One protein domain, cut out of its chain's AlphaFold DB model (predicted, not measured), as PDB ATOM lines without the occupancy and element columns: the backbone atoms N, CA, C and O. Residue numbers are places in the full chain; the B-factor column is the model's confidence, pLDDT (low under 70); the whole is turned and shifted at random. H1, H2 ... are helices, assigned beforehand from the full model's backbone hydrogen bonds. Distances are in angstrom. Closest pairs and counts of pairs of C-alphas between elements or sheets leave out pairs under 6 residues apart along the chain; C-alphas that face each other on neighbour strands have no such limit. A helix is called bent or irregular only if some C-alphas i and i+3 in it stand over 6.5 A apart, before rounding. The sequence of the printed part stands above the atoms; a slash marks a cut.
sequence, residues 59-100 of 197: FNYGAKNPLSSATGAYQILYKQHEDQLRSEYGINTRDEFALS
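What this domain is: This is residues 59 to 100 of the 197 residues of an uncharacterized protein of Crocinitomicaceae bacterium (UniProt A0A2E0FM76). A looped stretch without named elements, residues 59 to 77, folds back on itself at one end; H1 leads away from it, and the chain folds back through residues 90 to 93 to H2, whose first residue returns near Tyr 78. The 42 printed residues hold two named helices, H1 then H2, and no named strand. The class is all helix, with 18 residues in named elements, under half. The whole is compact and rounded, with a radius of gyration of the C-alphas of 9.3 A and spans of 23 by 18 by 14 A.

Where its parts are: Residues 59 to 77 begin with C-alpha 59 at (26.002, 28.292, -44.054); residues 70 to 71 pair antiparallel with residues 76 to 77. H1, residues 78 to 89, is 12.8 A long and irregular: C-alphas 80 and 83 are 7.9 A apart. H2, residues 94 to 99, ends with C-alpha 99 at (15.949, 33.041, -49.275).

How they stand to each other: H1 and H2 only just touch, with 3 pairs of C-alphas within 8 A; the closest C-alphas, of Tyr 78 and Arg 94, are 6.3 A apart. They run the same way at a steep tilt of 63 degrees. Every O i to N i+4 pair is within hydrogen-bond range in H2, and 6 of 8 in H1.

The domain as a whole: The C-alphas farthest apart, of Leu 67 and Glu 88, are 26.3 A apart. The printed part has no cut, and the link from H1 to H2 is tight. No printed residue is under 70 in pLDDT.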
ATOM      1  N   PHE A  59      26.552  27.394 -43.033       88.25
ATOM      2  CA  PHE A  59      26.002  28.292 -44.054       88.25
ATOM      3  C   PHE A  59      24.496  28.491 -43.845       88.25
ATOM      4  O   PHE A  59      23.665  27.853 -44.491       88.25
ATOM      5  N   ASN A  60      24.136  29.357 -42.899       91.94
ATOM      6  CA  ASN A  60      22.750  29.710 -42.628       91.94
ATOM      7  C   ASN A  60      22.323  30.919 -43.474       91.94
ATOM      8  O   ASN A  60      22.306  32.054 -43.000       91.94
ATOM      9  N   TYR A  61      21.963  30.672 -44.735       93.06
ATOM     10  CA  TYR A  61      21.511  31.715 -45.667       93.06
ATOM     11  C   TYR A  61      20.239  32.445 -45.200       93.06
ATOM     12  O   TYR A  61      20.043  33.605 -45.548       93.06
ATOM     13  N   GLY A  62      19.420  31.821 -44.347       93.50
ATOM     14  CA  GLY A  62      18.221  32.436 -43.771       93.50
ATOM     15  C   GLY A  62      18.475  33.308 -42.535       93.50
ATOM     16  O   GLY A  62      17.529  33.875 -41.985       93.50
ATOM     17  N   ALA A  63      19.720  33.406 -42.052       91.88
ATOM     18  CA  ALA A  63      20.042  34.164 -40.847       91.88
ATOM     19  C   ALA A  63      19.725  35.658 -41.021       91.88
ATOM     20  O   ALA A  63      20.100  36.280 -42.013       91.88
ATOM     21  N   LYS A  64      19.076  36.270 -40.029       93.06
ATOM     22  CA  LYS A  64      18.799  37.710 -40.008       93.06
ATOM     23  C   LYS A  64      19.177  38.284 -38.655       93.06
ATOM     24  O   LYS A  64      18.654  37.852 -37.631       93.06
ATOM     25  N   ASN A  65      20.040  39.292 -38.656       88.44
ATOM     26  CA  ASN A  65      20.308  40.072 -37.458       88.44
ATOM     27  C   ASN A  65      19.092  40.971 -37.129       88.44
ATOM     28  O   ASN A  65      18.644  41.715 -38.006       88.44
ATOM     29  N   PRO A  66      18.535  40.934 -35.907       86.75
ATOM     30  CA  PRO A  66      17.385  41.762 -35.541       86.75
ATOM     31  C   PRO A  66      17.728  43.249 -35.355       86.75
ATOM     32  O   PRO A  66      16.840  44.090 -35.447       86.75
ATOM     33  N   LEU A  67      18.997  43.582 -35.105       86.12
ATOM     34  CA  LEU A  67      19.464  44.939 -34.797       86.12
ATOM     35  C   LEU A  67      20.104  45.650 -35.999       86.12
ATOM     36  O   LEU A  67      20.441  46.829 -35.909       86.12
ATOM     37  N   SER A  68      20.299  44.954 -37.120       88.38
ATOM     38  CA  SER A  68      20.902  45.512 -38.333       88.38
ATOM     39  C   SER A  68      20.304  44.889 -39.595       88.38
ATOM     40  O   SER A  68      19.487  43.972 -39.534       88.38
ATOM     41  N   SER A  69      20.729  45.361 -40.770       92.44
ATOM     42  CA  SER A  69      20.372  44.737 -42.049       92.44
ATOM     43  C   SER A  69      21.251  43.531 -42.411       92.44
ATOM     44  O   SER A  69      21.141  43.031 -43.530       92.44
ATOM     45  N   ALA A  70      22.137  43.081 -41.513       92.06
ATOM     46  CA  ALA A  70      23.023  41.941 -41.750       92.06
ATOM     47  C   ALA A  70      22.208  40.661 -41.965       92.06
ATOM     48  O   ALA A  70      21.345  40.307 -41.154       92.06
ATOM     49  N   THR A  71      22.420  40.011 -43.101       95.06
ATOM     50  CA  THR A  71      21.582  38.914 -43.583       95.06
ATOM     51  C   THR A  71      22.458  37.818 -44.165       95.06
ATOM     52  O   THR A  71      23.448  38.097 -44.841       95.06
ATOM     53  N   GLY A  72      22.079  36.575 -43.911       94.12
ATOM     54  CA  GLY A  72      22.655  35.422 -44.562       94.12
ATOM     55  C   GLY A  72      23.865  34.793 -43.895       94.12
ATOM     56  O   GLY A  72      24.295  35.180 -42.802       94.12
ATOM     57  N   ALA A  73      24.433  33.824 -44.612       94.00
ATOM     58  CA  ALA A  73      25.592  33.046 -44.176       94.00
ATOM     59  C   ALA A  73      26.820  33.936 -43.903       94.00
ATOM     60  O   ALA A  73      27.631  33.631 -43.032       94.00
ATOM     61  N   TYR A  74      26.902  35.061 -44.610       94.50
ATOM     62  CA  TYR A  74      28.017  36.008 -44.572       94.50
ATOM     63  C   TYR A  74      27.682  37.322 -43.858       94.50
ATOM     64  O   TYR A  74      28.450  38.274 -43.959       94.50
ATOM     65  N   GLN A  75      26.500  37.420 -43.231       93.06
ATOM     66  CA  GLN A  75      26.023  38.631 -42.549       93.06
ATOM     67  C   GLN A  75      26.113  39.915 -43.412       93.06
ATOM     68  O   GLN A  75      26.383  41.014 -42.926       93.06
ATOM     69  N   ILE A  76      25.806  39.805 -44.710       94.00
ATOM     70  CA  ILE A  76      25.823  40.923 -45.666       94.00
ATOM     71  C   ILE A  76      24.779  41.970 -45.266       94.00
ATOM     72  O   ILE A  76      23.600  41.664 -45.077       94.00
ATOM     73  N   LEU A  77      25.196  43.233 -45.164       92.88
ATOM     74  CA  LEU A  77      24.308  44.358 -44.870       92.88
ATOM     75  C   LEU A  77      23.378  44.649 -46.059       92.88
ATOM     76  O   LEU A  77      23.730  45.432 -46.933       92.88
ATOM     77  N   TYR A  78      22.170  44.076 -46.057       94.62
ATOM     78  CA  TYR A  78      21.185  44.214 -47.142       94.62
ATOM     79  C   TYR A  78      20.983  45.667 -47.599       94.62
ATOM     80  O   TYR A  78      21.015  45.943 -48.790       94.62
ATOM     81  N   LYS A  79      20.870  46.620 -46.662       94.25
ATOM     82  CA  LYS A  79      20.633  48.035 -46.987       94.25
ATOM     83  C   LYS A  79      21.760  48.709 -47.771       94.25
ATOM     84  O   LYS A  79      21.501  49.694 -48.444       94.25
ATOM     85  N   GLN A  80      22.984  48.189 -47.711       92.81
ATOM     86  CA  GLN A  80      24.094  48.702 -48.521       92.81
ATOM     87  C   GLN A  80      24.065  48.180 -49.961       92.81
ATOM     88  O   GLN A  80      24.702  48.771 -50.823       92.81
ATOM     89  N   HIS A  81      23.349  47.080 -50.204       93.62
ATOM     90  CA  HIS A  81      23.330  46.364 -51.482       93.62
ATOM     91  C   HIS A  81      21.930  46.330 -52.107       93.62
ATOM     92  O   HIS A  81      21.743  45.699 -53.136       93.62
ATOM     93  N   GLU A  82      20.938  46.993 -51.504       94.38
ATOM     94  CA  GLU A  82      19.524  46.938 -51.908       94.38
ATOM     95  C   GLU A  82      19.317  47.367 -53.365       94.38
ATOM     96  O   GLU A  82      18.552  46.731 -54.084       94.38
ATOM     97  N   ASP A  83      20.030  48.396 -53.824       95.06
ATOM     98  CA  ASP A  83      19.924  48.861 -55.208       95.06
ATOM     99  C   ASP A  83      20.477  47.836 -56.201       95.06
ATOM    100  O   ASP A  83      19.794  47.519 -57.173       95.06
ATOM    101  N   GLN A  84      21.652  47.265 -55.914       94.06
ATOM    102  CA  GLN A  84      22.261  46.216 -56.735       94.06
ATOM    103  C   GLN A  84      21.402  44.944 -56.741       94.06
ATOM    104  O   GLN A  84      21.130  44.367 -57.791       94.06
ATOM    105  N   LEU A  85      20.920  44.527 -55.568       95.38
ATOM    106  CA  LEU A  85      20.038  43.372 -55.399       95.38
ATOM    107  C   LEU A  85      18.745  43.529 -56.201       95.38
ATOM    108  O   LEU A  85      18.295  42.582 -56.849       95.38
ATOM    109  N   ARG A  86      18.177  44.734 -56.207       96.06
ATOM    110  CA  ARG A  86      16.981  45.043 -56.982       96.06
ATOM    111  C   ARG A  86      17.255  45.023 -58.483       96.06
ATOM    112  O   ARG A  86      16.476  44.422 -59.218       96.06
ATOM    113  N   SER A  87      18.332  45.661 -58.945       95.44
ATOM    114  CA  SER A  87      18.612  45.798 -60.381       95.44
ATOM    115  C   SER A  87      19.137  44.522 -61.036       95.44
ATOM    116  O   SER A  87      18.756  44.230 -62.165       95.44
ATOM    117  N   GLU A  88      20.009  43.775 -60.357       94.94
ATOM    118  CA  GLU A  88      20.710  42.617 -60.937       94.94
ATOM    119  C   GLU A  88      20.026  41.286 -60.613       94.94
ATOM    120  O   GLU A  88      20.107  40.346 -61.400       94.94
ATOM    121  N   TYR A  89      19.323  41.208 -59.478       94.75
ATOM    122  CA  TYR A  89      18.745  39.955 -58.979       94.75
ATOM    123  C   TYR A  89      17.222  40.013 -58.798       94.75
ATOM    124  O   TYR A  89      16.617  39.007 -58.434       94.75
ATOM    125  N   GLY A  90      16.585  41.168 -59.031       95.94
ATOM    126  CA  GLY A  90      15.140  41.345 -58.844       95.94
ATOM    127  C   GLY A  90      14.678  41.211 -57.387       95.94
ATOM    128  O   GLY A  90      13.493  40.992 -57.144       95.94
ATOM    129  N   ILE A  91      15.597  41.324 -56.424       96.94
ATOM    130  CA  ILE A  91      15.332  41.157 -54.992       96.94
ATOM    131  C   ILE A  91      14.967  42.515 -54.394       96.94
ATOM    132  O   ILE A  91      15.806  43.409 -54.271       96.94
ATOM    133  N   ASN A  92      13.709  42.664 -53.993       95.88
ATOM    134  CA  ASN A  92      13.136  43.917 -53.500       95.88
ATOM    135  C   ASN A  92      13.045  43.971 -51.978       95.88
ATOM    136  O   ASN A  92      12.840  45.046 -51.417       95.88
ATOM    137  N   THR A  93      13.183  42.831 -51.297       96.94
ATOM    138  CA  THR A  93      13.086  42.774 -49.837       96.94
ATOM    139  C   THR A  93      14.241  42.010 -49.200       96.94
ATOM    140  O   THR A  93      14.868  41.130 -49.792       96.94
ATOM    141  N   ARG A  94      14.518  42.328 -47.930       96.31
ATOM    142  CA  ARG A  94      15.493  41.590 -47.116       96.31
ATOM    143  C   ARG A  94      15.106  40.116 -46.951       96.31
ATOM    144  O   ARG A  94      15.986  39.266 -46.852       96.31
ATOM    145  N   ASP A  95      13.809  39.824 -46.896       96.38
ATOM    146  CA  ASP A  95      13.306  38.460 -46.738       96.38
ATOM    147  C   ASP A  95      13.520  37.635 -48.008       96.38
ATOM    148  O   ASP A  95      13.990  36.504 -47.917       96.38
ATOM    149  N   GLU A  96      13.299  38.225 -49.184       96.69
ATOM    150  CA  GLU A  96      13.688  37.619 -50.464       96.69
ATOM    151  C   GLU A  96      15.200  37.362 -50.523       96.69
ATOM    152  O   GLU A  96      15.630  36.278 -50.917       96.69
ATOM    153  N   PHE A  97      16.018  38.313 -50.059       97.31
ATOM    154  CA  PHE A  97      17.469  38.131 -50.015       97.31
ATOM    155  C   PHE A  97      17.894  36.968 -49.105       97.31
ATOM    156  O   PHE A  97      18.747  36.167 -49.485       97.31
ATOM    157  N   ALA A  98      17.274  36.827 -47.928       96.25
ATOM    158  CA  ALA A  98      17.542  35.727 -46.997       96.25
ATOM    159  C   ALA A  98      17.192  34.339 -47.576       96.25
ATOM    160  O   ALA A  98      17.720  33.325 -47.125       96.25
ATOM    161  N   LEU A  99      16.316  34.280 -48.582       95.38
ATOM    162  CA  LEU A  99      15.949  33.041 -49.275       95.38
ATOM    163  C   LEU A  99      16.782  32.789 -50.540       95.38
ATOM    164  O   LEU A  99      16.799  31.669 -51.047       95.38
ATOM    165  N   SER A 100      17.501  33.798 -51.037       95.31
ATOM    166  CA  SER A 100      18.282  33.699 -52.268       95.31
ATOM    167  C   SER A 100      19.744  33.363 -51.985       95.31
ATOM    168  O   SER A 100      20.594  34.242 -51.818       95.31
TER     169      SER A 100